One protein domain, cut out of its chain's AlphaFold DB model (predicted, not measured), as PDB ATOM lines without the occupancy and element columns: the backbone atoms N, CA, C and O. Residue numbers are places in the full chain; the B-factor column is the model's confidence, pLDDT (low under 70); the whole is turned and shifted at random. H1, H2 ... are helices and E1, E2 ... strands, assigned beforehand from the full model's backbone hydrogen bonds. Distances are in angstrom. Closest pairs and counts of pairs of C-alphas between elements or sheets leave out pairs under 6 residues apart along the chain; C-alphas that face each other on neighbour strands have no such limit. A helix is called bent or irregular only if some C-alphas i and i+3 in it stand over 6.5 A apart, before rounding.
ATOM      1  N   VAL A  61      79.608  24.550  69.789       91.38
ATOM      2  CA  VAL A  61      78.713  23.758  68.933       91.38
ATOM      3  C   VAL A  61      78.112  24.641  67.846       91.38
ATOM      4  O   VAL A  61      77.824  25.811  68.076       91.38
ATOM      5  N   THR A  62      77.946  24.096  66.641       93.31
ATOM      6  CA  THR A  62      77.367  24.821  65.496       93.31
ATOM      7  C   THR A  62      75.849  24.917  65.571       93.31
ATOM      8  O   THR A  62      75.277  25.898  65.106       93.31
ATOM      9  N   SER A  63      75.209  23.906  66.154       92.31
ATOM     10  CA  SER A  63      73.783  23.874  66.450       92.31
ATOM     11  C   SER A  63      73.555  23.262  67.829       92.31
ATOM     12  O   SER A  63      74.290  22.373  68.265       92.31
ATOM     13  N   LEU A  64      72.536  23.762  68.526       93.25
ATOM     14  CA  LEU A  64      72.146  23.282  69.845       93.25
ATOM     15  C   LEU A  64      70.623  23.268  69.964       93.25
ATOM     16  O   LEU A  64      69.948  24.249  69.649       93.25
ATOM     17  N   SER A  65      70.093  22.160  70.466       94.00
ATOM     18  CA  SER A  65      68.707  22.032  70.900       94.00
ATOM     19  C   SER A  65      68.674  21.306  72.239       94.00
ATOM     20  O   SER A  65      69.517  20.453  72.526       94.00
ATOM     21  N   ALA A  66      67.717  21.670  73.085       92.75
ATOM     22  CA  ALA A  66      67.539  21.043  74.382       92.75
ATOM     23  C   ALA A  66      66.058  20.832  74.699       92.75
ATOM     24  O   ALA A  66      65.202  21.663  74.395       92.75
ATOM     25  N   GLU A  67      65.769  19.721  75.371       93.56
ATOM     26  CA  GLU A  67      64.449  19.426  75.915       93.56
ATOM     27  C   GLU A  67      64.482  19.489  77.441       93.56
ATOM     28  O   GLU A  67      65.144  18.695  78.110       93.56
ATOM     29  N   LEU A  68      63.714  20.416  78.004       92.06
ATOM     30  CA  LEU A  68      63.483  20.516  79.436       92.06
ATOM     31  C   LEU A  68      62.226  19.728  79.805       92.06
ATOM     32  O   LEU A  68      61.103  20.135  79.496       92.06
ATOM     33  N   LYS A  69      62.411  18.613  80.514       91.38
ATOM     34  CA  LYS A  69      61.317  17.826  81.093       91.38
ATOM     35  C   LYS A  69      61.036  18.312  82.512       91.38
ATOM     36  O   LYS A  69      61.921  18.295  83.363       91.38
ATOM     37  N   LEU A  70      59.801  18.739  82.773       90.69
ATOM     38  CA  LEU A  70      59.352  19.239  84.073       90.69
ATOM     39  C   LEU A  70      58.396  18.247  84.749       90.69
ATOM     40  O   LEU A  70      57.420  17.826  84.113       90.69
ATOM     41  N   PRO A  71      58.635  17.895  86.029       89.31
ATOM     42  CA  PRO A  71      57.760  16.985  86.750       89.31
ATOM     43  C   PRO A  71      56.410  17.655  87.062       89.31
ATOM     44  O   PRO A  71      56.282  18.882  86.990       89.31
ATOM     45  N   PRO A  72      55.376  16.880  87.429       88.00
ATOM     46  CA  PRO A  72      54.048  17.409  87.702       88.00
ATOM     47  C   PRO A  72      54.036  18.581  88.687       88.00
ATOM     48  O   PRO A  72      54.667  18.542  89.743       88.00
ATOM     49  N   GLY A  73      53.279  19.624  88.342       87.69
ATOM     50  CA  GLY A  73      53.149  20.838  89.149       87.69
ATOM     51  C   GLY A  73      54.241  21.881  88.934       87.69
ATOM     52  O   GLY A  73      54.007  23.038  89.281       87.69
ATOM     53  N   TRP A  74      55.370  21.523  88.320       90.06
ATOM     54  CA  TRP A  74      56.391  22.484  87.913       90.06
ATOM     55  C   TRP A  74      56.053  23.110  86.564       90.06
ATOM     56  O   TRP A  74      55.592  22.444  85.634       90.06
ATOM     57  N   ARG A  75      56.300  24.416  86.433       90.31
ATOM     58  CA  ARG A  75      56.081  25.145  85.177       90.31
ATOM     59  C   ARG A  75      57.234  26.092  84.882       90.31
ATOM     60  O   ARG A  75      57.784  26.689  85.801       90.31
ATOM     61  N   LEU A  76      57.560  26.269  83.605       92.31
ATOM     62  CA  LEU A  76      58.544  27.260  83.181       92.31
ATOM     63  C   LEU A  76      57.890  28.644  83.118       92.31
ATOM     64  O   LEU A  76      56.991  28.878  82.306       92.31
ATOM     65  N   PHE A  77      58.341  29.566  83.966       92.38
ATOM     66  CA  PHE A  77      57.927  30.964  83.877       92.38
ATOM     67  C   PHE A  77      58.661  31.659  82.727       92.38
ATOM     68  O   PHE A  77      58.026  32.234  81.844       92.38
ATOM     69  N   HIS A  78      59.989  31.544  82.716       92.56
ATOM     70  CA  HIS A  78      60.874  32.138  81.719       92.56
ATOM     71  C   HIS A  78      62.190  31.350  81.635       92.56
ATOM     72  O   HIS A  78      62.632  30.789  82.639       92.56
ATOM     73  N   ALA A  79      62.815  31.329  80.458       92.56
ATOM     74  CA  ALA A  79      64.176  30.847  80.260       92.56
ATOM     75  C   ALA A  79      64.978  31.912  79.506       92.56
ATOM     76  O   ALA A  79      64.494  32.429  78.499       92.56
ATOM     77  N   SER A  80      66.180  32.222  79.990       91.44
ATOM     78  CA  SER A  80      67.124  33.134  79.335       91.44
ATOM     79  C   SER A  80      68.366  32.372  78.887       91.44
ATOM     80  O   SER A  80      68.827  31.482  79.606       91.44
ATOM     81  N   GLY A  81      68.909  32.713  77.720       90.31
ATOM     82  CA  GLY A  81      70.002  31.973  77.084       90.31
ATOM     83  C   GLY A  81      69.615  31.407  75.714       90.31
ATOM     84  O   GLY A  81      70.322  31.718  74.761       90.31
ATOM     85  N   PRO A  82      68.536  30.605  75.593       92.50
ATOM     86  CA  PRO A  82      67.992  30.180  74.301       92.50
ATOM     87  C   PRO A  82      67.234  31.305  73.590       92.50
ATOM     88  O   PRO A  82      66.596  32.136  74.240       92.50
ATOM     89  N   ASP A  83      67.254  31.275  72.258       91.56
ATOM     90  CA  ASP A  83      66.583  32.262  71.402       91.56
ATOM     91  C   ASP A  83      65.088  31.971  71.261       91.56
ATOM     92  O   ASP A  83      64.258  32.883  71.233       91.56
ATOM     93  N   MET A  84      64.722  30.687  71.209       89.75
ATOM     94  CA  MET A  84      63.332  30.245  71.130       89.75
ATOM     95  C   MET A  84      63.004  29.283  72.267       89.75
ATOM     96  O   MET A  84      63.684  28.282  72.488       89.75
ATOM     97  N   VAL A  85      61.915  29.587  72.973       91.88
ATOM     98  CA  VAL A  85      61.427  28.814  74.119       91.88
ATOM     99  C   VAL A  85      59.955  28.506  73.918       91.88
ATOM    100  O   VAL A  85      59.102  29.405  73.965       91.88
ATOM    101  N   SER A  86      59.634  27.227  73.747       83.00
ATOM    102  CA  SER A  86      58.238  26.813  73.671       83.00
ATOM    103  C   SER A  86      57.578  26.850  75.051       83.00
ATOM    104  O   SER A  86      58.192  26.604  76.083       83.00
ATOM    105  N   GLN A  87      56.285  27.180  75.088       75.62
ATOM    106  CA  GLN A  87      55.431  26.963  76.264       75.62
ATOM    107  C   GLN A  87      55.871  27.635  77.593       75.62
ATOM    108  O   GLN A  87      55.384  27.234  78.653       75.62
ATOM    109  N   SER A  88      56.719  28.675  77.580       88.81
ATOM    110  CA  SER A  88      56.972  29.479  78.791       88.81
ATOM    111  C   SER A  88      55.811  30.437  79.071       88.81
ATOM    112  O   SER A  88      55.102  30.849  78.152       88.81
ATOM    113  N   TRP A  89      55.597  30.817  80.334       90.00
ATOM    114  CA  TRP A  89      54.535  31.771  80.677       90.00
ATOM    115  C   TRP A  89      54.683  33.100  79.920       90.00
ATOM    116  O   TRP A  89      53.707  33.632  79.392       90.00
ATOM    117  N   VAL A  90      55.912  33.616  79.833       90.31
ATOM    118  CA  VAL A  90      56.207  34.895  79.175       90.31
ATOM    119  C   VAL A  90      56.117  34.782  77.649       90.31
ATOM    120  O   VAL A  90      55.446  35.604  77.030       90.31
ATOM    121  N   SER A  91      56.712  33.747  77.040       86.56
ATOM    122  CA  SER A  91      56.756  33.605  75.570       86.56
ATOM    123  C   SER A  91      55.392  33.346  74.924       86.56
ATOM    124  O   SER A  91      55.235  33.540  73.723       86.56
ATOM    125  N   ARG A  92      54.372  32.955  75.701       88.50
ATOM    126  CA  ARG A  92      52.998  32.752  75.206       88.50
ATOM    127  C   ARG A  92      52.177  34.042  75.096       88.50
ATOM    128  O   ARG A  92      51.047  34.003  74.597       88.50
ATOM    129  N   TRP A  93      52.665  35.177  75.595       90.81
ATOM    130  CA  TRP A  93      52.003  36.463  75.373       90.81
ATOM    131  C   TRP A  93      52.288  36.960  73.958       90.81
ATOM    132  O   TRP A  93      53.435  37.093  73.554       90.81
ATOM    133  N   ASN A  94      51.226  37.271  73.217       90.81
ATOM    134  CA  ASN A  94      51.315  37.967  71.940       90.81
ATOM    135  C   ASN A  94      50.649  39.345  72.057       90.81
ATOM    136  O   ASN A  94      49.928  39.627  73.021       90.81
ATOM    137  N   LEU A  95      50.881  40.204  71.061       93.44
ATOM    138  CA  LEU A  95      50.376  41.578  71.072       93.44
ATOM    139  C   LEU A  95      48.841  41.640  71.178       93.44
ATOM    140  O   LEU A  95      48.308  42.483  71.899       93.44
ATOM    141  N   LEU A  96      48.131  40.714  70.521       91.81
ATOM    142  CA  LEU A  96      46.669  40.632  70.558       91.81
ATOM    143  C   LEU A  96      46.145  40.316  71.967       91.81
ATOM    144  O   LEU A  96      45.223  40.977  72.441       91.81
ATOM    145  N   ASN A  97      46.745  39.344  72.654       90.81
ATOM    146  CA  ASN A  97      46.373  38.954  74.012       90.81
ATOM    147  C   ASN A  97      46.585  40.116  74.982       90.81
ATOM    148  O   ASN A  97      45.689  40.419  75.765       90.81
ATOM    149  N   ILE A  98      47.724  40.812  74.884       94.50
ATOM    150  CA  ILE A  98      48.006  41.998  75.707       94.50
ATOM    151  C   ILE A  98      46.948  43.079  75.458       94.50
ATOM    152  O   ILE A  98      46.363  43.603  76.408       94.50
ATOM    153  N   PHE A  99      46.653  43.381  74.190       94.94
ATOM    154  CA  PHE A  99      45.644  44.372  73.821       94.94
ATOM    155  C   PHE A  99      44.250  44.017  74.363       94.94
ATOM    156  O   PHE A  99      43.619  44.851  75.016       94.94
ATOM    157  N   LEU A 100      43.780  42.782  74.155       93.19
ATOM    158  CA  LEU A 100      42.468  42.331  74.631       93.19
ATOM    159  C   LEU A 100      42.375  42.348  76.162       93.19
ATOM    160  O   LEU A 100      41.359  42.787  76.704       93.19
ATOM    161  N   THR A 101      43.432  41.929  76.867       95.06
ATOM    162  CA  THR A 101      43.503  42.008  78.332       95.06
ATOM    163  C   THR A 101      43.367  43.452  78.807       95.06
ATOM    164  O   THR A 101      42.507  43.740  79.642       95.06
ATOM    165  N   LEU A 102      44.145  44.382  78.247       95.81
ATOM    166  CA  LEU A 102      44.079  45.799  78.616       95.81
ATOM    167  C   LEU A 102      42.718  46.422  78.281       95.81
ATOM    168  O   LEU A 102      42.174  47.176  79.088       95.81
ATOM    169  N   PHE A 103      42.131  46.071  77.135       95.88
ATOM    170  CA  PHE A 103      40.810  46.547  76.727       95.88
ATOM    171  C   PHE A 103      39.707  46.101  77.701       95.88
ATOM    172  O   PHE A 103      38.913  46.929  78.158       95.88
ATOM    173  N   MET A 104      39.681  44.819  78.082       95.50
ATOM    174  CA  MET A 104      38.731  44.292  79.070       95.50
ATOM    175  C   MET A 104      38.896  44.959  80.438       95.50
ATOM    176  O   MET A 104      37.910  45.339  81.072       95.50
ATOM    177  N   VAL A 105      40.140  45.145  80.879       96.56
ATOM    178  CA  VAL A 105      40.469  45.789  82.158       96.56
ATOM    179  C   VAL A 105      40.017  47.245  82.177       96.56
ATOM    180  O   VAL A 105      39.367  47.671  83.133       96.56
ATOM    181  N   LEU A 106      40.292  47.999  81.110       96.69
ATOM    182  CA  LEU A 106      39.855  49.386  80.982       96.69
ATOM    183  C   LEU A 106      38.324  49.483  80.939       96.69
ATOM    184  O   LEU A 106      37.747  50.358  81.587       96.69
ATOM    185  N   GLY A 107      37.658  48.559  80.240       94.81
ATOM    186  CA  GLY A 107      36.200  48.442  80.224       94.81
ATOM    187  C   GLY A 107      35.621  48.217  81.623       94.81
ATOM    188  O   GLY A 107      34.737  48.958  82.055       94.81
ATOM    189  N   ALA A 108      36.154  47.252  82.374       95.06
ATOM    190  CA  ALA A 108      35.736  46.986  83.751       95.06
ATOM    191  C   ALA A 108      35.984  48.185  84.678       95.06
ATOM    192  O   ALA A 108      35.099  48.553  85.458       95.06
ATOM    193  N   TRP A 109      37.144  48.841  84.550       95.81
ATOM    194  CA  TRP A 109      37.474  50.050  85.303       95.81
ATOM    195  C   TRP A 109      36.469  51.170  85.021       95.81
ATOM    196  O   TRP A 109      35.878  51.719  85.954       95.81
ATOM    197  N   LYS A 110      36.187  51.478  83.751       93.31
ATOM    198  CA  LYS A 110      35.250  52.555  83.397       93.31
ATOM    199  C   LYS A 110      33.811  52.276  83.842       93.31
ATOM    200  O   LYS A 110      33.077  53.217  84.141       93.31
ATOM    201  N   LEU A 111      33.397  51.006  83.866       91.00
ATOM    202  CA  LEU A 111      32.023  50.608  84.189       91.00
ATOM    203  C   LEU A 111      31.758  50.463  85.696       91.00
ATOM    204  O   LEU A 111      30.655  50.778  86.144       91.00
ATOM    205  N   ARG A 112      32.726  49.969  86.481       90.00
ATOM    206  CA  ARG A 112      32.537  49.619  87.906       90.00
ATOM    207  C   ARG A 112      33.627  50.144  88.852       90.00
ATOM    208  O   ARG A 112      33.549  49.888  90.050       90.00
ATOM    209  N   GLY A 113      34.594  50.915  88.356       92.38
ATOM    210  CA  GLY A 113      35.649  51.546  89.153       92.38
ATOM    211  C   GLY A 113      36.951  50.741  89.230       92.38
ATOM    212  O   GLY A 113      37.049  49.623  88.724       92.38
ATOM    213  N   VAL A 114      37.969  51.330  89.872       93.81
ATOM    214  CA  VAL A 114      39.360  50.822  89.893       93.81
ATOM    215  C   VAL A 114      39.444  49.393  90.436       93.81
ATOM    216  O   VAL A 114      40.154  48.569  89.872       93.81
ATOM    217  N   ALA A 115      38.677  49.067  91.483       94.12
ATOM    218  CA  ALA A 115      38.688  47.736  92.091       94.12
ATOM    219  C   ALA A 115      38.269  46.626  91.107       94.12
ATOM    220  O   ALA A 115      38.902  45.576  91.063       94.12
ATOM    221  N   ALA A 116      37.244  46.866  90.281       92.88
ATOM    222  CA  ALA A 116      36.795  45.896  89.281       92.88
ATOM    223  C   ALA A 116      37.828  45.713  88.157       92.88
ATOM    224  O   ALA A 116      38.085  44.584  87.747       92.88
ATOM    225  N   GLY A 117      38.451  46.808  87.707       95.19
ATOM    226  CA  GLY A 117      39.554  46.756  86.744       95.19
ATOM    227  C   GLY A 117      40.763  45.987  87.286       95.19
ATOM    228  O   GLY A 117      41.262  45.088  86.618       95.19
ATOM    229  N   GLY A 118      41.189  46.280  88.518       96.75
ATOM    230  CA  GLY A 118      42.341  45.638  89.154       96.75
ATOM    231  C   GLY A 118      42.154  44.136  89.392       96.75
ATOM    232  O   GLY A 118      43.041  43.352  89.064       96.75
ATOM    233  N   VAL A 119      40.990  43.711  89.899       96.69
ATOM    234  CA  VAL A 119      40.697  42.280  90.110       96.69
ATOM    235  C   VAL A 119      40.606  41.533  88.777       96.69
ATOM    236  O   VAL A 119      41.142  40.431  88.664       96.69
ATOM    237  N   LEU A 120      39.983  42.131  87.752       96.00
ATOM    238  CA  LEU A 120      39.923  41.520  86.422       96.00
ATOM    239  C   LEU A 120      41.312  41.430  85.776       96.00
ATOM    240  O   LEU A 120      41.617  40.411  85.164       96.00
ATOM    241  N   LEU A 121      42.172  42.439  85.953       96.94
ATOM    242  CA  LEU A 121      43.560  42.403  85.484       96.94
ATOM    243  C   LEU A 121      44.324  41.255  86.140       96.94
ATOM    244  O   LEU A 121      44.926  40.452  85.436       96.94
ATOM    245  N   ALA A 122      44.256  41.145  87.469       96.75
ATOM    246  CA  ALA A 122      44.912  40.070  88.206       96.75
ATOM    247  C   ALA A 122      44.418  38.684  87.754       96.75
ATOM    248  O   ALA A 122      45.224  37.777  87.566       96.75
ATOM    249  N   TYR A 123      43.108  38.527  87.526       96.12
ATOM    250  CA  TYR A 123      42.540  37.291  86.988       96.12
ATOM    251  C   TYR A 123      43.068  36.983  85.581       96.12
ATOM    252  O   TYR A 123      43.573  35.886  85.352       96.12
ATOM    253  N   LEU A 124      42.968  37.932  84.645       95.31
ATOM    254  CA  LEU A 124      43.365  37.723  83.253       95.31
ATOM    255  C   LEU A 124      44.863  37.433  83.156       95.31
ATOM    256  O   LEU A 124      45.245  36.439  82.551       95.31
ATOM    257  N   VAL A 125      45.706  38.203  83.845       94.25
ATOM    258  CA  VAL A 125      47.155  37.959  83.891       94.25
ATOM    259  C   VAL A 125      47.492  36.611  84.519       94.25
ATOM    260  O   VAL A 125      48.512  36.050  84.161       94.25
ATOM    261  N   ALA A 126      46.676  36.057  85.419       93.00
ATOM    262  CA  ALA A 126      46.932  34.742  86.005       93.00
ATOM    263  C   ALA A 126      46.340  33.575  85.193       93.00
ATOM    264  O   ALA A 126      46.848  32.457  85.298       93.00
ATOM    265  N   ALA A 127      45.260  33.794  84.436       92.94
ATOM    266  CA  ALA A 127      44.444  32.741  83.822       92.94
ATOM    267  C   ALA A 127      44.416  32.754  82.282       92.94
ATOM    268  O   ALA A 127      43.872  31.816  81.708       92.94
ATOM    269  N   GLN A 128      45.002  33.755  81.608       89.94
ATOM    270  CA  GLN A 128      44.940  33.926  80.143       89.94
ATOM    271  C   GLN A 128      45.302  32.649  79.372       89.94
ATOM    272  O   GLN A 128      44.654  32.304  78.389       89.94
ATOM    273  N   HIS A 129      46.348  31.951  79.821       88.38
ATOM    274  CA  HIS A 129      46.894  30.768  79.152       88.38
ATOM    275  C   HIS A 129      46.418  29.438  79.741       88.38
ATOM    276  O   HIS A 129      46.906  28.378  79.336       88.38
ATOM    277  N   GLU A 130      45.498  29.486  80.706       88.56
ATOM    278  CA  GLU A 130      44.905  28.299  81.308       88.56
ATOM    279  C   GLU A 130      43.791  27.737  80.432       88.56
ATOM    280  O   GLU A 130      42.966  28.454  79.861       88.56
ATOM    281  N   ARG A 131      43.719  26.408  80.371       80.25
ATOM    282  CA  ARG A 131      42.678  25.731  79.604       80.25
ATOM    283  C   ARG A 131      41.313  25.907  80.269       80.25
ATOM    284  O   ARG A 131      41.199  25.866  81.492       80.25
ATOM    285  N   ALA A 132      40.282  26.050  79.439       84.69
ATOM    286  CA  ALA A 132      38.892  26.284  79.835       84.69
ATOM    287  C   ALA A 132      38.628  27.622  80.551       84.69
ATOM    288  O   ALA A 132      37.483  27.873  80.916       84.69
ATOM    289  N   ALA A 133      39.631  28.493  80.724       90.25
ATOM    290  CA  ALA A 133      39.402  29.831  81.252       90.25
ATOM    291  C   ALA A 133      38.439  30.589  80.315       90.25
ATOM    292  O   ALA A 133      38.731  30.716  79.125       90.25
ATOM    293  N   PRO A 134      37.299  31.109  80.808       91.69
ATOM    294  CA  PRO A 134      36.296  31.772  79.971       91.69
ATOM    295  C   PRO A 134      36.711  33.213  79.624       91.69
ATOM    296  O   PRO A 134      35.979  34.166  79.889       91.69
ATOM    297  N   VAL A 135      37.915  33.392  79.068       91.50
ATOM    298  CA  VAL A 135      38.529  34.705  78.810       91.50
ATOM    299  C   VAL A 135      37.663  35.540  77.862       91.50
ATOM    300  O   VAL A 135      37.333  36.683  78.161       91.50
ATOM    301  N   GLU A 136      37.217  34.949  76.756       89.69
ATOM    302  CA  GLU A 136      36.432  35.640  75.725       89.69
ATOM    303  C   GLU A 136      35.046  36.081  76.223       89.69
ATOM    304  O   GLU A 136      34.538  37.136  75.839       89.69
ATOM    305  N   LEU A 137      34.443  35.321  77.143       92.62
ATOM    306  CA  LEU A 137      33.122  35.636  77.693       92.62
ATOM    307  C   LEU A 137      33.131  36.901  78.562       92.62
ATOM    308  O   LEU A 137      32.071  37.499  78.771       92.62
ATOM    309  N   TRP A 138      34.298  37.355  79.040       94.50
ATOM    310  CA  TRP A 138      34.396  38.633  79.748       94.50
ATOM    311  C   TRP A 138      34.050  39.808  78.839       94.50
ATOM    312  O   TRP A 138      33.376  40.727  79.297       94.50
ATOM    313  N   LEU A 139      34.420  39.764  77.553       93.50
ATOM    314  CA  LEU A 139      34.042  40.798  76.585       93.50
ATOM    315  C   LEU A 139      32.521  40.891  76.452       93.50
ATOM    316  O   LEU A 139      31.964  41.984  76.526       93.50
ATOM    317  N   VAL A 140      31.840  39.748  76.328       93.06
ATOM    318  CA  VAL A 140      30.374  39.685  76.220       93.06
ATOM    319  C   VAL A 140      29.710  40.208  77.495       93.06
ATOM    320  O   VAL A 140      28.776  41.011  77.428       93.06
ATOM    321  N   LEU A 141      30.211  39.805  78.665       93.06
ATOM    322  CA  LEU A 141      29.683  40.246  79.957       93.06
ATOM    323  C   LEU A 141      29.859  41.759  80.161       93.06
ATOM    324  O   LEU A 141      28.925  42.433  80.608       93.06
ATOM    325  N   LEU A 142      31.030  42.298  79.807       94.12
ATOM    326  CA  LEU A 142      31.337  43.726  79.885       94.12
ATOM    327  C   LEU A 142      30.530  44.537  78.871       94.12
ATOM    328  O   LEU A 142      30.010  45.589  79.231       94.12
ATOM    329  N   ALA A 143      30.352  44.044  77.643       92.69
ATOM    330  CA  ALA A 143      29.505  44.681  76.639       92.69
ATOM    331  C   ALA A 143      28.042  44.743  77.105       92.69
ATOM    332  O   ALA A 143      27.423  45.806  77.062       92.69
ATOM    333  N   ALA A 144      27.508  43.638  77.639       90.94
ATOM    334  CA  ALA A 144      26.161  43.592  78.204       90.94
ATOM    335  C   ALA A 144      25.989  44.584  79.365       90.94
ATOM    336  O   ALA A 144      24.980  45.288  79.451       90.94
ATOM    337  N   LEU A 145      26.993  44.676  80.244       90.50
ATOM    338  CA  LEU A 145      27.005  45.636  81.344       90.50
ATOM    339  C   LEU A 145      27.129  47.087  80.845       90.50
ATOM    340  O   LEU A 145      26.483  47.983  81.387       90.50
ATOM    341  N   GLY A 146      27.915  47.329  79.798       90.69
ATOM    342  CA  GLY A 146      28.058  48.629  79.146       90.69
ATOM    343  C   GLY A 146      26.741  49.130  78.558       90.69
ATOM    344  O   GLY A 146      26.326  50.248  78.851       90.69
ATOM    345  N   VAL A 147      26.026  48.280  77.818       89.19
ATOM    346  CA  VAL A 147      24.691  48.605  77.283       89.19
ATOM    347  C   VAL A 147      23.702  48.883  78.415       89.19
ATOM    348  O   VAL A 147      22.982  49.880  78.371       89.19
ATOM    349  N   LEU A 148      23.693  48.047  79.459       86.88
ATOM    350  CA  LEU A 148      22.819  48.238  80.618       86.88
ATOM    351  C   LEU A 148      23.092  49.576  81.324       86.88
ATOM    352  O   LEU A 148      22.158  50.318  81.612       86.88
ATOM    353  N   THR A 149      24.361  49.913  81.566       85.94
ATOM    354  CA  THR A 149      24.747  51.175  82.225       85.94
ATOM    355  C   THR A 149      24.480  52.406  81.360       85.94
ATOM    356  O   THR A 149      24.086  53.442  81.897       85.94
ATOM    357  N   ALA A 150      24.636  52.311  80.036       86.56
ATOM    358  CA  ALA A 150      24.300  53.388  79.108       86.56
ATOM    359  C   ALA A 150      22.787  53.664  79.077       86.56
ATOM    360  O   ALA A 150      22.368  54.817  79.191       86.56
ATOM    361  N   LEU A 151      21.965  52.612  78.994       84.00
ATOM    362  CA  LEU A 151      20.505  52.735  79.009       84.00
ATOM    363  C   LEU A 151      19.975  53.221  80.365       84.00
ATOM    364  O   LEU A 151      19.054  54.036  80.398       84.00
ATOM    365  N   ASP A 152      20.576  52.781  81.474       78.75
ATOM    366  CA  ASP A 152      20.212  53.250  82.818       78.75
ATOM    367  C   ASP A 152      20.520  54.749  83.007       78.75
ATOM    368  O   ASP A 152      19.764  55.443  83.685       78.75
ATOM    369  N   ARG A 153      21.585  55.279  82.386       79.06
ATOM    370  CA  ARG A 153      21.902  56.722  82.405       79.06
ATOM    371  C   ARG A 153      20.982  57.558  81.512       79.06
ATOM    372  O   ARG A 153      20.774  58.729  81.805       79.06
ATOM    373  N   ALA A 154      20.432  56.978  80.444       74.50
ATOM    374  CA  ALA A 154      19.567  57.684  79.496       74.50
ATOM    375  C   ALA A 154      18.147  57.974  80.033       74.50
ATOM    376  O   ALA A 154      17.446  58.793  79.443       74.50
ATOM    377  N   ALA A 155      17.733  57.309  81.125       57.44
ATOM    378  CA  ALA A 155      16.603  57.626  82.017       57.44
ATOM    379  C   ALA A 155      15.342  58.270  81.384       57.44
ATOM    380  O   ALA A 155      14.765  59.200  81.942       57.44
ATOM    381  N   LYS A 156      14.868  57.762  80.237       64.25
ATOM    382  CA  LYS A 156      13.578  58.146  79.635       64.25
ATOM    383  C   LYS A 156      12.572  57.004  79.762       64.25
ATOM    384  O   LYS A 156      12.907  55.846  79.514       64.25
ATOM    385  N   GLU A 157      11.327  57.332  80.109       61.62
ATOM    386  CA  GLU A 157      10.225  56.378  80.327       61.62
ATOM    387  C   GLU A 157       9.976  55.459  79.112       61.62
ATOM    388  O   GLU A 157       9.668  54.275  79.254       61.62
ATOM    389  N   THR A 158      10.258  55.958  77.907       66.88
ATOM    390  CA  THR A 158      10.179  55.217  76.640       66.88
ATOM    391  C   THR A 158      11.150  54.032  76.538       66.88
ATOM    392  O   THR A 158      10.857  53.059  75.841       66.88
ATOM    393  N   TRP A 159      12.268  54.036  77.272       70.25
ATOM    394  CA  TRP A 159      13.302  52.993  77.200       70.25
ATOM    395  C   TRP A 159      13.157  51.906  78.269       70.25
ATOM    396  O   TRP A 159      13.964  50.980  78.317       70.25
ATOM    397  N   GLN A 160      12.097  51.934  79.084       73.88
ATOM    398  CA  GLN A 160      11.855  50.931  80.131       73.88
ATOM    399  C   GLN A 160      11.711  49.491  79.605       73.88
ATOM    400  O   GLN A 160      11.947  48.522  80.331       73.88
ATOM    401  N   LYS A 161      11.283  49.308  78.348       76.19
ATOM    402  CA  LYS A 161      11.265  47.984  77.698       76.19
ATOM    403  C   LYS A 161      12.682  47.552  77.295       76.19
ATOM    404  O   LYS A 161      13.053  46.404  77.526       76.19
ATOM    405  N   ALA A 162      13.481  48.478  76.767       79.62
ATOM    406  CA  ALA A 162      14.861  48.234  76.357       79.62
ATOM    407  C   ALA A 162      15.796  47.976  77.552       79.62
ATOM    408  O   ALA A 162      16.591  47.043  77.502       79.62
ATOM    409  N   THR A 163      15.658  48.713  78.661       80.00
ATOM    410  CA  THR A 163      16.423  48.470  79.901       80.00
ATOM    411  C   THR A 163      16.093  47.110  80.516       80.00
ATOM    412  O   THR A 163      16.994  46.399  80.960       80.00
ATOM    413  N   ARG A 164      14.818  46.689  80.487       79.56
ATOM    414  CA  ARG A 164      14.414  45.325  80.876       79.56
ATOM    415  C   ARG A 164      15.050  44.260  79.984       79.56
ATOM    416  O   ARG A 164      15.558  43.273  80.512       79.56
ATOM    417  N   GLY A 165      15.066  44.473  78.667       81.38
ATOM    418  CA  GLY A 165      15.741  43.589  77.712       81.38
ATOM    419  C   GLY A 165      17.252  43.499  77.951       81.38
ATOM    420  O   GLY A 165      17.789  42.402  78.066       81.38
ATOM    421  N   ALA A 166      17.929  44.636  78.128       84.19
ATOM    422  CA  ALA A 166      19.361  44.694  78.419       84.19
ATOM    423  C   ALA A 166      19.714  44.036  79.762       84.19
ATOM    424  O   ALA A 166      20.728  43.352  79.874       84.19
ATOM    425  N   ARG A 167      18.852  44.176  80.778       83.75
ATOM    426  CA  ARG A 167      19.022  43.493  82.067       83.75
ATOM    427  C   ARG A 167      18.880  41.980  81.921       83.75
ATOM    428  O   ARG A 167      19.698  41.250  82.472       83.75
ATOM    429  N   ALA A 168      17.883  41.509  81.173       82.00
ATOM    430  CA  ALA A 168      17.732  40.087  80.870       82.00
ATOM    431  C   ALA A 168      18.950  39.544  80.103       82.00
ATOM    432  O   ALA A 168      19.472  38.493  80.463       82.00
ATOM    433  N   PHE A 169      19.454  40.294  79.120       86.06
ATOM    434  CA  PHE A 169      20.660  39.944  78.372       86.06
ATOM    435  C   PHE A 169      21.905  39.869  79.266       86.06
ATOM    436  O   PHE A 169      22.640  38.890  79.200       86.06
ATOM    437  N   HIS A 170      22.116  40.838  80.164       87.62
ATOM    438  CA  HIS A 170      23.221  40.798  81.127       87.62
ATOM    439  C   HIS A 170      23.117  39.600  82.083       87.62
ATOM    440  O   HIS A 170      24.117  38.931  82.330       87.62
ATOM    441  N   MET A 171      21.917  39.276  82.574       84.38
ATOM    442  CA  MET A 171      21.703  38.090  83.414       84.38
ATOM    443  C   MET A 171      21.939  36.784  82.653       84.38
ATOM    444  O   MET A 171      22.500  35.847  83.217       84.38
ATOM    445  N   MET A 172      21.553  36.723  81.380       86.50
ATOM    446  CA  MET A 172      21.835  35.585  80.506       86.50
ATOM    447  C   MET A 172      23.340  35.438  80.259       86.50
ATOM    448  O   MET A 172      23.866  34.340  80.406       86.50
ATOM    449  N   ALA A 173      24.046  36.533  79.962       90.19
ATOM    450  CA  ALA A 173      25.497  36.539  79.789       90.19
ATOM    451  C   ALA A 173      26.229  36.119  81.076       90.19
ATOM    452  O   ALA A 173      27.166  35.329  81.018       90.19
ATOM    453  N   LEU A 174      25.766  36.582  82.243       89.69
ATOM    454  CA  LEU A 174      26.288  36.154  83.542       89.69
ATOM    455  C   LEU A 174      26.028  34.661  83.790       89.69
ATOM    456  O   LEU A 174      26.924  33.954  84.239       89.69
ATOM    457  N   GLY A 175      24.826  34.169  83.479       86.69
ATOM    458  CA  GLY A 175      24.484  32.749  83.590       86.69
ATOM    459  C   GLY A 175      25.347  31.870  82.683       86.69
ATOM    460  O   GLY A 175      25.877  30.859  83.140       86.69
ATOM    461  N   LEU A 176      25.552  32.294  81.433       89.88
ATOM    462  CA  LEU A 176      26.438  31.627  80.480       89.88
ATOM    463  C   LEU A 176      27.892  31.632  80.965       89.88
ATOM    464  O   LEU A 176      28.552  30.601  80.907       89.88
ATOM    465  N   MET A 177      28.371  32.761  81.494       92.31
ATOM    466  CA  MET A 177      29.705  32.878  82.084       92.31
ATOM    467  C   MET A 177      29.884  31.921  83.267       92.31
ATOM    468  O   MET A 177      30.881  31.214  83.325       92.31
ATOM    469  N   VAL A 178      28.919  31.850  84.189       89.31
ATOM    470  CA  VAL A 178      28.977  30.914  85.324       89.31
ATOM    471  C   VAL A 178      28.997  29.468  84.832       89.31
ATOM    472  O   VAL A 178      29.816  28.686  85.304       89.31
ATOM    473  N   LEU A 179      28.149  29.118  83.861       87.19
ATOM    474  CA  LEU A 179      28.108  27.774  83.288       87.19
ATOM    475  C   LEU A 179      29.438  27.403  82.611       87.19
ATOM    476  O   LEU A 179      29.972  26.324  82.863       87.19
ATOM    477  N   ALA A 180      30.003  28.309  81.812       89.12
ATOM    478  CA  ALA A 180      31.286  28.125  81.135       89.12
ATOM    479  C   ALA A 180      32.486  28.141  82.099       89.12
ATOM    480  O   ALA A 180      33.508  27.517  81.826       89.12
ATOM    481  N   ALA A 181      32.362  28.814  83.245       91.31
ATOM    482  CA  ALA A 181      33.364  28.828  84.302       91.31
ATOM    483  C   ALA A 181      33.413  27.522  85.112       91.31
ATOM    484  O   ALA A 181      34.445  27.243  85.723       91.31
ATOM    485  N   LEU A 182      32.345  26.713  85.140       87.12
ATOM    486  CA  LEU A 182      32.325  25.475  85.930       87.12
ATOM    487  C   LEU A 182      33.467  24.517  85.536       87.12
ATOM    488  O   LEU A 182      34.243  24.167  86.427       87.12
ATOM    489  N   PRO A 183      33.667  24.140  84.252       88.06
ATOM    490  CA  PRO A 183      34.803  23.303  83.857       88.06
ATOM    491  C   PRO A 183      36.157  23.862  84.307       88.06
ATOM    492  O   PRO A 183      37.011  23.104  84.766       88.06
ATOM    493  N   PHE A 184      36.341  25.184  84.235       90.56
ATOM    494  CA  PHE A 184      37.556  25.849  84.698       90.56
ATOM    495  C   PHE A 184      37.752  25.715  86.208       90.56
ATOM    496  O   PHE A 184      38.819  25.292  86.641       90.56
ATOM    497  N   VAL A 185      36.731  26.011  87.019       90.38
ATOM    498  CA  VAL A 185      36.809  25.900  88.485       90.38
ATOM    499  C   VAL A 185      37.105  24.462  88.909       90.38
ATOM    500  O   VAL A 185      38.002  24.238  89.722       90.38
ATOM    501  N   PHE A 186      36.409  23.483  88.326       87.50
ATOM    502  CA  PHE A 186      36.667  22.066  88.589       87.50
ATOM    503  C   PHE A 186      38.095  21.670  88.197       87.50
ATOM    504  O   PHE A 186      38.769  20.993  88.972       87.50
ATOM    505  N   SER A 187      38.572  22.119  87.033       88.69
ATOM    506  CA  SER A 187      39.938  21.869  86.564       88.69
ATOM    507  C   SER A 187      40.988  22.481  87.499       88.69
ATOM    508  O   SER A 187      41.880  21.776  87.959       88.69
ATOM    509  N   GLN A 188      40.847  23.757  87.874       91.19
ATOM    510  CA  GLN A 188      41.808  24.450  88.738       91.19
ATOM    511  C   GLN A 188      41.852  23.858  90.153       91.19
ATOM    512  O   GLN A 188      42.939  23.645  90.683       91.19
ATOM    513  N   ILE A 189      40.704  23.525  90.759       90.38
ATOM    514  CA  ILE A 189      40.677  22.849  92.070       90.38
ATOM    515  C   ILE A 189      41.331  21.465  91.962       90.38
ATOM    516  O   ILE A 189      42.154  21.102  92.803       90.38
ATOM    517  N   ARG A 190      41.006  20.702  90.911       88.69
ATOM    518  CA  ARG A 190      41.564  19.366  90.674       88.69
ATOM    519  C   ARG A 190      43.080  19.405  90.512       88.69
ATOM    520  O   ARG A 190      43.765  18.670  91.211       88.69
ATOM    521  N   THR A 191      43.601  20.244  89.620       87.62
ATOM    522  CA  THR A 191      45.042  20.354  89.358       87.62
ATOM    523  C   THR A 191      45.786  21.018  90.515       87.62
ATOM    524  O   THR A 191      46.932  20.671  90.775       87.62
ATOM    525  N   GLY A 192      45.145  21.929  91.254       88.56
ATOM    526  CA  GLY A 192      45.725  22.533  92.453       88.56
ATOM    527  C   GLY A 192      45.980  21.512  93.565       88.56
ATOM    528  O   GLY A 192      47.048  21.534  94.172       88.56
ATOM    529  N   VAL A 193      45.030  20.600  93.805       88.31
ATOM    530  CA  VAL A 193      45.177  19.516  94.797       88.31
ATOM    531  C   VAL A 193      46.035  18.367  94.259       88.31
ATOM    532  O   VAL A 193      46.841  17.806  94.997       88.31
ATOM    533  N   TYR A 194      45.877  18.029  92.976       89.31
ATOM    534  CA  TYR A 194      46.556  16.918  92.310       89.31
ATOM    535  C   TYR A 194      47.272  17.392  91.032       89.31
ATOM    536  O   TYR A 194      46.735  17.239  89.925       89.31
ATOM    537  N   PRO A 195      48.495  17.945  91.148       88.06
ATOM    538  CA  PRO A 195      49.256  18.448  90.003       88.06
ATOM    539  C   PRO A 195      49.546  17.389  88.927       88.06
ATOM    540  O   PRO A 195      49.631  17.704  87.743       88.06
ATOM    541  N   GLN A 196      49.615  16.113  89.312       85.62
ATOM    542  CA  GLN A 196      49.763  14.948  88.432       85.62
ATOM    543  C   GLN A 196      48.557  14.668  87.525       85.62
ATOM    544  O   GLN A 196      48.560  13.690  86.786       85.62
ATOM    545  N   LEU A 197      47.503  15.480  87.589       86.38
ATOM    546  CA  LEU A 197      46.357  15.412  86.680       86.38
ATOM    547  C   LEU A 197      46.301  16.596  85.714       86.38
ATOM    548  O   LEU A 197      45.282  16.789  85.052       86.38
ATOM    549  N   GLU A 198      47.362  17.402  85.649       82.31
ATOM    550  CA  GLU A 198      47.512  18.422  84.620       82.31
ATOM    551  C   GLU A 198      47.433  17.784  83.225       82.31
ATOM    552  O   GLU A 198      48.104  16.794  82.940       82.31
ATOM    553  N   ASP A 199      46.589  18.337  82.353       68.75
ATOM    554  CA  ASP A 199      46.453  17.834  80.988       68.75
ATOM    555  C   ASP A 199      47.556  18.426  80.105       68.75
ATOM    556  O   ASP A 199      47.485  19.581  79.683       68.75
ATOM    557  N   VAL A 200      48.599  17.631  79.865       62.62
ATOM    558  CA  VAL A 200      49.778  18.040  79.085       62.62
ATOM    559  C   VAL A 200      49.697  17.607  77.611       62.62
ATOM    560  O   VAL A 200      50.433  18.121  76.768       62.62
ATOM    561  N   ARG A 201      48.763  16.708  77.260       51.25
ATOM    562  CA  ARG A 201      48.673  16.069  75.926       51.25
ATOM    563  C   ARG A 201      48.158  16.999  74.824       51.25
ATOM    564  O   ARG A 201      48.420  16.784  73.646       51.25
ATOM    565  N   PHE A 202      47.424  18.047  75.188       42.38
ATOM    566  CA  PHE A 202      46.916  19.021  74.216       42.38
ATOM    567  C   PHE A 202      48.004  20.005  73.742       42.38
ATOM    568  O   PHE A 202      47.923  20.549  72.647       42.38
ATOM    569  N   THR A 203      49.051  20.220  74.546       45.38
ATOM    570  CA  THR A 203      50.170  21.106  74.187       45.38
ATOM    571  C   THR A 203      51.140  20.481  73.188       45.38
ATOM    572  O   THR A 203      51.645  21.212  72.343       45.38
ATOM    573  N   SER A 204      51.361  19.158  73.225       41.62
ATOM    574  CA  SER A 204      52.213  18.471  72.241       41.62
ATOM    575  C   SER A 204      51.582  18.477  70.849       41.62
ATOM    576  O   SER A 204      52.236  18.860  69.895       41.62
ATOM    577  N   THR A 205      50.279  18.205  70.749       35.41
ATOM    578  CA  THR A 205      49.558  18.150  69.462       35.41
ATOM    579  C   THR A 205      49.377  19.509  68.781       35.41
ATOM    580  O   THR A 205      49.296  19.570  67.555       35.41
ATOM    581  N   MET A 206      49.311  20.611  69.540       37.12
ATOM    582  CA  MET A 206      49.314  21.967  68.973       37.12
ATOM    583  C   MET A 206      50.724  22.463  68.643       37.12
ATOM    584  O   MET A 206      50.864  23.215  67.690       37.12
ATOM    585  N   ALA A 207      51.751  22.054  69.399       40.88
ATOM    586  CA  ALA A 207      53.147  22.346  69.073       40.88
ATOM    587  C   ALA A 207      53.623  21.551  67.846       40.88
ATOM    588  O   ALA A 207      54.289  22.129  67.002       40.88
ATOM    589  N   GLU A 208      53.211  20.286  67.696       39.12
ATOM    590  CA  GLU A 208      53.397  19.484  66.475       39.12
ATOM    591  C   GLU A 208      52.656  20.112  65.293       39.12
ATOM    592  O   GLU A 208      53.267  20.367  64.266       39.12
ATOM    593  N   LEU A 264      87.353   0.649  85.135       74.06
ATOM    594  CA  LEU A 264      86.094   0.903  85.828       74.06
ATOM    595  C   LEU A 264      85.185   1.739  84.924       74.06
ATOM    596  O   LEU A 264      85.348   2.953  84.803       74.06
ATOM    597  N   ILE A 265      84.224   1.078  84.289       84.12
ATOM    598  CA  ILE A 265      83.193   1.742  83.497       84.12
ATOM    599  C   ILE A 265      82.134   2.292  84.447       84.12
ATOM    600  O   ILE A 265      81.492   1.542  85.177       84.12
ATOM    601  N   GLN A 266      81.937   3.607  84.444       89.81
ATOM    602  CA  GLN A 266      80.921   4.222  85.289       89.81
ATOM    603  C   GLN A 266      79.516   3.914  84.753       89.81
ATOM    604  O   GLN A 266      79.246   4.024  83.556       89.81
ATOM    605  N   THR A 267      78.601   3.544  85.643       89.75
ATOM    606  CA  THR A 267      77.242   3.117  85.281       89.75
ATOM    607  C   THR A 267      76.253   4.279  85.143       89.75
ATOM    608  O   THR A 267      75.168   4.079  84.592       89.75
ATOM    609  N   GLY A 268      76.648   5.492  85.547       90.06
ATOM    610  CA  GLY A 268      75.843   6.713  85.464       90.06
ATOM    611  C   GLY A 268      74.912   6.934  86.657       90.06
ATOM    612  O   GLY A 268      74.616   6.001  87.392       90.06
ATOM    613  N   PRO A 269      74.398   8.160  86.854       88.81
ATOM    614  CA  PRO A 269      73.519   8.492  87.981       88.81
ATOM    615  C   PRO A 269      72.081   7.954  87.837       88.81
ATOM    616  O   PRO A 269      71.244   8.214  88.707       88.81
ATOM    617  N   GLY A 270      71.774   7.273  86.725       88.62
ATOM    618  CA  GLY A 270      70.425   6.870  86.342       88.62
ATOM    619  C   GLY A 270      69.559   8.060  85.904       88.62
ATOM    620  O   GLY A 270      69.605   9.144  86.491       88.62
ATOM    621  N   ILE A 271      68.745   7.868  84.863       91.31
ATOM    622  CA  ILE A 271      67.887   8.923  84.303       91.31
ATOM    623  C   ILE A 271      66.411   8.609  84.597       91.31
ATOM    624  O   ILE A 271      65.956   7.497  84.299       91.31
ATOM    625  N   PRO A 272      65.638   9.568  85.144       91.31
ATOM    626  CA  PRO A 272      64.192   9.436  85.257       91.31
ATOM    627  C   PRO A 272      63.524   9.222  83.889       91.31
ATOM    628  O   PRO A 272      63.791   9.952  82.936       91.31
ATOM    629  N   ASN A 273      62.643   8.231  83.776       87.94
ATOM    630  CA  ASN A 273      62.053   7.797  82.505       87.94
ATOM    631  C   ASN A 273      60.650   8.366  82.229       87.94
ATOM    632  O   ASN A 273      60.019   8.000  81.236       87.94
ATOM    633  N   TRP A 274      60.141   9.249  83.092       85.94
ATOM    634  CA  TRP A 274      58.838   9.867  82.894       85.94
ATOM    635  C   TRP A 274      58.881  10.923  81.785       85.94
ATOM    636  O   TRP A 274      59.894  11.573  81.521       85.94
ATOM    637  N   ASN A 275      57.734  11.117  81.141       83.06
ATOM    638  CA  ASN A 275      57.517  12.202  80.198       83.06
ATOM    639  C   ASN A 275      56.220  12.914  80.589       83.06
ATOM    640  O   ASN A 275      55.149  12.306  80.571       83.06
ATOM    641  N   TRP A 276      56.336  14.168  81.027       83.50
ATOM    642  CA  TRP A 276      55.206  14.967  81.499       83.50
ATOM    643  C   TRP A 276      55.096  16.242  80.673       83.50
ATOM    644  O   TRP A 276      54.598  16.192  79.551       83.50
ATOM    645  N   ARG A 277      55.585  17.377  81.187       86.94
ATOM    646  CA  ARG A 277      55.709  18.611  80.411       86.94
ATOM    647  C   ARG A 277      57.097  18.712  79.815       86.94
ATOM    648  O   ARG A 277      58.069  18.815  80.553       86.94
ATOM    649  N   THR A 278      57.145  18.750  78.492       89.44
ATOM    650  CA  THR A 278      58.370  18.969  77.727       89.44
ATOM    651  C   THR A 278      58.354  20.373  77.156       89.44
ATOM    652  O   THR A 278      57.367  20.797  76.553       89.44
ATOM    653  N   VAL A 279      59.439  21.099  77.387       90.81
ATOM    654  CA  VAL A 279      59.696  22.421  76.828       90.81
ATOM    655  C   VAL A 279      60.925  22.320  75.937       90.81
ATOM    656  O   VAL A 279      61.992  21.934  76.404       90.81
ATOM    657  N   SER A 280      60.772  22.673  74.667       92.69
ATOM    658  CA  SER A 280      61.894  22.816  73.741       92.69
ATOM    659  C   SER A 280      62.574  24.177  73.908       92.69
ATOM    660  O   SER A 280      61.911  25.216  73.998       92.69
ATOM    661  N   LEU A 281      63.901  24.142  73.948       93.31
ATOM    662  CA  LEU A 281      64.803  25.286  73.979       93.31
ATOM    663  C   LEU A 281      65.700  25.187  72.741       93.31
ATOM    664  O   LEU A 281      66.405  24.189  72.581       93.31
ATOM    665  N   ASN A 282      65.663  26.197  71.875       93.94
ATOM    666  CA  ASN A 282      66.421  26.213  70.624       93.94
ATOM    667  C   ASN A 282      67.295  27.467  70.526       93.94
ATOM    668  O   ASN A 282      66.885  28.555  70.947       93.94
ATOM    669  N   TRP A 283      68.478  27.295  69.937       93.94
ATOM    670  CA  TRP A 283      69.436  28.354  69.632       93.94
ATOM    671  C   TRP A 283      69.564  28.519  68.122       93.94
ATOM    672  O   TRP A 283      69.718  27.537  67.392       93.94
ATOM    673  N   ASN A 284      69.523  29.762  67.660       91.81
ATOM    674  CA  ASN A 284      69.622  30.112  66.253       91.81
ATOM    675  C   ASN A 284      71.080  30.440  65.913       91.81
ATOM    676  O   ASN A 284      71.480  31.601  65.871       91.81
ATOM    677  N   GLY A 285      71.873  29.398  65.657       90.12
ATOM    678  CA  GLY A 285      73.267  29.514  65.221       90.12
ATOM    679  C   GLY A 285      74.286  28.918  66.201       90.12
ATOM    680  O   GLY A 285      73.911  28.165  67.103       90.12
ATOM    681  N   PRO A 286      75.585  29.221  66.004       92.62
ATOM    682  CA  PRO A 286      76.664  28.684  66.827       92.62
ATOM    683  C   PRO A 286      76.591  29.157  68.284       92.62
ATOM    684  O   PRO A 286      76.341  30.330  68.549       92.62
ATOM    685  N   VAL A 287      76.875  28.250  69.220       92.38
ATOM    686  CA  VAL A 287      76.839  28.490  70.670       92.38
ATOM    687  C   VAL A 287      78.251  28.403  71.246       92.38
ATOM    688  O   VAL A 287      78.946  27.390  71.093       92.38
ATOM    689  N   ASP A 288      78.660  29.472  71.929       90.56
ATOM    690  CA  ASP A 288      79.959  29.568  72.595       90.56
ATOM    691  C   ASP A 288      79.991  28.722  73.890       90.56
ATOM    692  O   ASP A 288      78.989  28.676  74.614       90.56
ATOM    693  N   PRO A 289      81.124  28.078  74.240       86.44
ATOM    694  CA  PRO A 289      81.271  27.324  75.490       86.44
ATOM    695  C   PRO A 289      80.950  28.102  76.776       86.44
ATOM    696  O   PRO A 289      80.630  27.481  77.792       86.44
ATOM    697  N   ALA A 290      81.067  29.434  76.762       87.88
ATOM    698  CA  ALA A 290      80.777  30.300  77.902       87.88
ATOM    699  C   ALA A 290      79.287  30.657  78.042       87.88
ATOM    700  O   ALA A 290      78.894  31.228  79.061       87.88
ATOM    701  N   GLN A 291      78.446  30.345  77.049       89.81
ATOM    702  CA  GLN A 291      77.025  30.675  77.092       89.81
ATOM    703  C   GLN A 291      76.295  29.836  78.150       89.81
ATOM    704  O   GLN A 291      76.462  28.618  78.243       89.81
ATOM    705  N   THR A 292      75.450  30.491  78.945       91.31
ATOM    706  CA  THR A 292      74.704  29.869  80.046       91.31
ATOM    707  C   THR A 292      73.197  29.989  79.866       91.31
ATOM    708  O   THR A 292      72.690  30.932  79.258       91.31
ATOM    709  N   VAL A 293      72.474  29.052  80.468       91.38
ATOM    710  CA  VAL A 293      71.017  28.996  80.536       91.38
ATOM    711  C   VAL A 293      70.573  29.241  81.970       91.38
ATOM    712  O   VAL A 293      71.061  28.594  82.898       91.38
ATOM    713  N   HIS A 294      69.607  30.141  82.142       91.38
ATOM    714  CA  HIS A 294      68.904  30.319  83.409       91.38
ATOM    715  C   HIS A 294      67.427  29.996  83.248       91.38
ATOM    716  O   HIS A 294      66.757  30.486  82.337       91.38
ATOM    717  N   LEU A 295      66.913  29.186  84.172       91.56
ATOM    718  CA  LEU A 295      65.528  28.738  84.188       91.56
ATOM    719  C   LEU A 295      64.816  29.344  85.397       91.56
ATOM    720  O   LEU A 295      65.166  29.072  86.541       91.56
ATOM    721  N   THR A 296      63.782  30.147  85.152       92.31
ATOM    722  CA  THR A 296      62.876  30.612  86.208       92.31
ATOM    723  C   THR A 296      61.683  29.670  86.271       92.31
ATOM    724  O   THR A 296      60.828  29.664  85.379       92.31
ATOM    725  N   LEU A 297      61.629  28.854  87.322       92.06
ATOM    726  CA  LEU A 297      60.607  27.829  87.499       92.06
ATOM    727  C   LEU A 297      59.557  28.246  88.535       92.06
ATOM    728  O   LEU A 297      59.871  28.787  89.593       92.06
ATOM    729  N   VAL A 298      58.296  27.933  88.251       92.50
ATOM    730  CA  VAL A 298      57.198  27.986  89.219       92.50
ATOM    731  C   VAL A 298      57.136  26.639  89.923       92.50
ATOM    732  O   VAL A 298      56.885  25.616  89.279       92.50
ATOM    733  N   SER A 299      57.365  26.640  91.235       91.88
ATOM    734  CA  SER A 299      57.317  25.426  92.049       91.88
ATOM    735  C   SER A 299      55.880  24.902  92.218       91.88
ATOM    736  O   SER A 299      54.922  25.672  92.075       91.88
ATOM    737  N   PRO A 300      55.688  23.619  92.583       90.31
ATOM    738  CA  PRO A 300      54.366  23.025  92.755       90.31
ATOM    739  C   PRO A 300      53.496  23.766  93.769       90.31
ATOM    740  O   PRO A 300      52.316  23.972  93.514       90.31
ATOM    741  N   LEU A 301      54.077  24.237  94.880       91.12
ATOM    742  CA  LEU A 301      53.341  24.987  95.905       91.12
ATOM    743  C   LEU A 301      52.838  26.334  95.379       91.12
ATOM    744  O   LEU A 301      51.683  26.694  95.613       91.12
ATOM    745  N   VAL A 302      53.679  27.056  94.633       93.25
ATOM    746  CA  VAL A 302      53.278  28.319  93.999       93.25
ATOM    747  C   VAL A 302      52.205  28.051  92.951       93.25
ATOM    748  O   VAL A 302      51.212  28.772  92.896       93.25
ATOM    749  N   ASN A 303      52.340  26.983  92.163       91.69
ATOM    750  CA  ASN A 303      51.338  26.616  91.170       91.69
ATOM    751  C   ASN A 303      49.992  26.234  91.819       91.69
ATOM    752  O   ASN A 303      48.947  26.699  91.369       91.69
ATOM    753  N   THR A 304      50.000  25.479  92.922       92.06
ATOM    754  CA  THR A 304      48.802  25.184  93.722       92.06
ATOM    755  C   THR A 304      48.155  26.465  94.252       92.06
ATOM    756  O   THR A 304      46.944  26.645  94.102       92.06
ATOM    757  N   ALA A 305      48.940  27.387  94.817       94.75
ATOM    758  CA  ALA A 305      48.437  28.678  95.282       94.75
ATOM    759  C   ALA A 305      47.819  29.495  94.134       94.75
ATOM    760  O   ALA A 305      46.736  30.055  94.298       94.75
ATOM    761  N   LEU A 306      48.451  29.504  92.955       93.62
ATOM    762  CA  LEU A 306      47.929  30.158  91.754       93.62
ATOM    763  C   LEU A 306      46.611  29.534  91.279       93.62
ATOM    764  O   LEU A 306      45.701  30.275  90.919       93.62
ATOM    765  N   CYS A 307      46.460  28.207  91.317       93.50
ATOM    766  CA  CYS A 307      45.201  27.538  90.974       93.50
ATOM    767  C   CYS A 307      44.038  28.020  91.857       93.50
ATOM    768  O   CYS A 307      42.986  28.409  91.345       93.50
ATOM    769  N   PHE A 308      44.232  28.067  93.178       93.44
ATOM    770  CA  PHE A 308      43.209  28.581  94.093       93.44
ATOM    771  C   PHE A 308      42.997  30.092  93.937       93.44
ATOM    772  O   PHE A 308      41.852  30.546  93.920       93.44
ATOM    773  N   ALA A 309      44.068  30.866  93.753       95.56
ATOM    774  CA  ALA A 309      43.987  32.303  93.516       95.56
ATOM    775  C   ALA A 309      43.180  32.625  92.251       95.56
ATOM    776  O   ALA A 309      42.322  33.497  92.296       95.56
ATOM    777  N   ARG A 310      43.365  31.886  91.148       95.50
ATOM    778  CA  ARG A 310      42.578  32.051  89.911       95.50
ATOM    779  C   ARG A 310      41.085  31.848  90.150       95.50
ATOM    780  O   ARG A 310      40.288  32.643  89.661       95.50
ATOM    781  N   VAL A 311      40.702  30.821  90.912       94.44
ATOM    782  CA  VAL A 311      39.293  30.568  91.265       94.44
ATOM    783  C   VAL A 311      38.742  31.693  92.142       94.44
ATOM    784  O   VAL A 311      37.654  32.197  91.876       94.44
ATOM    785  N   LEU A 312      39.491  32.137  93.152       94.94
ATOM    786  CA  LEU A 312      39.072  33.242  94.021       94.94
ATOM    787  C   LEU A 312      38.940  34.563  93.251       94.94
ATOM    788  O   LEU A 312      37.945  35.266  93.419       94.94
ATOM    789  N   LEU A 313      39.895  34.877  92.373       96.19
ATOM    790  CA  LEU A 313      39.881  36.071  91.527       96.19
ATOM    791  C   LEU A 313      38.732  36.034  90.515       96.19
ATOM    792  O   LEU A 313      38.065  37.047  90.330       96.19
ATOM    793  N   LEU A 314      38.445  34.870  89.920       94.81
ATOM    794  CA  LEU A 314      37.277  34.665  89.061       94.81
ATOM    795  C   LEU A 314      35.983  34.982  89.818       94.81
ATOM    796  O   LEU A 314      35.167  35.775  89.352       94.81
ATOM    797  N   LEU A 315      35.798  34.387  91.000       91.75
ATOM    798  CA  LEU A 315      34.605  34.595  91.821       91.75
ATOM    799  C   LEU A 315      34.485  36.051  92.287       91.75
ATOM    800  O   LEU A 315      33.387  36.604  92.263       91.75
ATOM    801  N   ALA A 316      35.597  36.693  92.650       93.25
ATOM    802  CA  ALA A 316      35.632  38.105  93.020       93.25
ATOM    803  C   ALA A 316      35.284  39.020  91.834       93.25
ATOM    804  O   ALA A 316      34.471  39.933  91.986       93.25
ATOM    805  N   ALA A 317      35.830  38.756  90.642       93.50
ATOM    806  CA  ALA A 317      35.511  39.494  89.421       93.50
ATOM    807  C   ALA A 317      34.030  39.332  89.041       93.50
ATOM    808  O   ALA A 317      33.347  40.325  88.780       93.50
ATOM    809  N   LEU A 318      33.496  38.107  89.093       91.50
ATOM    810  CA  LEU A 318      32.069  37.854  88.883       91.50
ATOM    811  C   LEU A 318      31.220  38.578  89.924       91.50
ATOM    812  O   LEU A 318      30.198  39.159  89.568       91.50
ATOM    813  N   TRP A 319      31.646  38.599  91.188       88.38
ATOM    814  CA  TRP A 319      30.901  39.263  92.250       88.38
ATOM    815  C   TRP A 319      30.845  40.785  92.084       88.38
ATOM    816  O   TRP A 319      29.790  41.389  92.274       88.38
ATOM    817  N   LEU A 320      31.954  41.400  91.667       89.62
ATOM    818  CA  LEU A 320      32.035  42.838  91.413       89.62
ATOM    819  C   LEU A 320      31.264  43.277  90.163       89.62
ATOM    820  O   LEU A 320      30.850  44.437  90.095       89.62
ATOM    821  N   LEU A 321      31.059  42.389  89.183       86.19
ATOM    822  CA  LEU A 321      30.321  42.688  87.949       86.19
ATOM    823  C   LEU A 321      28.838  42.283  88.015       86.19
ATOM    824  O   LEU A 321      27.997  42.984  87.448       86.19
ATOM    825  N   ALA A 322      28.481  41.242  88.770       77.81
ATOM    826  CA  ALA A 322      27.097  40.851  89.026       77.81
ATOM    827  C   ALA A 322      26.413  41.904  89.916       77.81
ATOM    828  O   ALA A 322      26.767  42.102  91.075       77.81
ATOM    829  N   ASP A 323      25.449  42.652  89.379       71.06
ATOM    830  CA  ASP A 323      24.753  43.732  90.099       71.06
ATOM    831  C   ASP A 323      23.774  43.197  91.175       71.06
ATOM    832  O   ASP A 323      22.548  43.282  91.050       71.06
ATOM    833  N   PHE A 324      24.298  42.603  92.253       63.28
ATOM    834  CA  PHE A 324      23.499  41.949  93.299       63.28
ATOM    835  C   PHE A 324      22.561  42.900  94.056       63.28
ATOM    836  O   PHE A 324      21.525  42.466  94.571       63.28
ATOM    837  N   ARG A 325      22.883  44.201  94.114       57.78
ATOM    838  CA  ARG A 325      22.037  45.214  94.771       57.78
ATOM    839  C   ARG A 325      20.750  45.461  93.979       57.78
ATOM    840  O   ARG A 325      19.686  45.567  94.582       57.78
ATOM    841  N   ARG A 326      20.814  45.462  92.644       57.19
ATOM    842  CA  ARG A 326      19.628  45.614  91.778       57.19
ATOM    843  C   ARG A 326      18.844  44.313  91.585       57.19
ATOM    844  O   ARG A 326      17.643  44.372  91.344       57.19
ATOM    845  N   LEU A 327      19.479  43.152  91.774       51.75
ATOM    846  CA  LEU A 327      18.816  41.838  91.794       51.75
ATOM    847  C   LEU A 327      17.827  41.666  92.963       51.75
ATOM    848  O   LEU A 327      16.812  40.993  92.806       51.75
ATOM    849  N   ARG A 328      18.071  42.306  94.118       46.91
ATOM    850  CA  ARG A 328      17.122  42.317  95.254       46.91
ATOM    851  C   ARG A 328      15.974  43.320  95.099       46.91
ATOM    852  O   ARG A 328      14.908  43.092  95.661       46.91
TER     853      ARG A 328
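What this domain is: This is residues 61 to 208 and 264 to 328 of the 1055 residues of an uncharacterized protein of Desulfovibrionaceae bacterium (UniProt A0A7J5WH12). Five helices, H1, H2, H3, H4 and H6, form a long up-and-down bundle, each running against the one before it in the chain; at one end sits a small head of two two-stranded sheets, E1 with E3 and E2 with E4, and from that end a tail, residues 264 to 271, sticks out. The 213 printed residues hold seven named helices and four named strands, in the order E1 E2 H1 H2 H3 H4 H5 E3 E4 H6 H7; both sheets are antiparallel and the class is mostly helix. The whole is loose, with a radius of gyration of the C-alphas of 22.6 A, and spans 93 by 35 by 29 A, the tail adding to the length.

How they stand to each other: E2, residues 75 to 80, and E4, residues 292 to 298, are antiparallel at 155 degrees, with N 296 and O 78 at 2.8 A. E1, residues 65 to 70, and E3, residues 277 to 282, are antiparallel at 158 degrees, with N 68 and O 279 at 2.8 A. E2 and E3 are near each other, with 8 pairs of C-alphas within 10 A, and so are E3 and H5, residues 201 to 208. H6, residues 300 to 321, touches H4, residues 157 to 193, at a shallow tilt of 12 degrees, opposite ways; H6 touches H4 with residues 303 to 311 alone and H4 touches H6 with residues 185 to 193 alone, and the closest C-alphas, those of Gly 192 and Thr 304, are 4.3 A apart. H6 touches H2, residues 114 to 127, at a steep tilt of 38 degrees, with C-alphas 123 and 313 closest at 5.4 A. H1, residues 95 to 112, forms a hairpin with H2, closest at C-alphas 109 and 117, 4.2 A. H3, residues 135 to 154, forms a hairpin with H4, closest at C-alphas 144 and 170, 5.0 A. H1 touches H3 with residues 104 to 111 alone, at a tilt of 34 degrees, only just shallow; C-alphas 104 and 139 are closest at 6.4 A. H7, residues 324 to 328, meets H6 only through their link. Every O i to N i+4 pair is within hydrogen-bond range in H1, H2, H6 and H7, against 14 of 16 in H3, 29 of 33 in H4 and 3 of 4 in H5.

Where its parts are: E1 begins at C-alpha 65, (68.707, 22.032, 70.900). H4 measures 52.8 A from (10.225, 56.378, 80.327) to C-alpha 193; it has a kink of 31 degrees near residue 181 and is irregular, C-alphas 158 and 161 being 7.4 A apart. H6 measures 31.4 A, H3 29.8 A, H1 25.8 A and E4 19.9 A. H7 ends at C-alpha 328, (17.122, 42.317, 95.254).

The domain as a whole: Without residues 264 to 271, which stand free, the body spans 77 by 34 by 29 A. Residues 209 to 263 are not printed; C-alphas 208 and 264 are 42.3 A apart across the cut. The link from E2 to H1 is long, with 14 residues. Mean pLDDT of the printed part is 86.5, and it is under 70 at residues 155 to 158, 199 to 208 and 324 to 328.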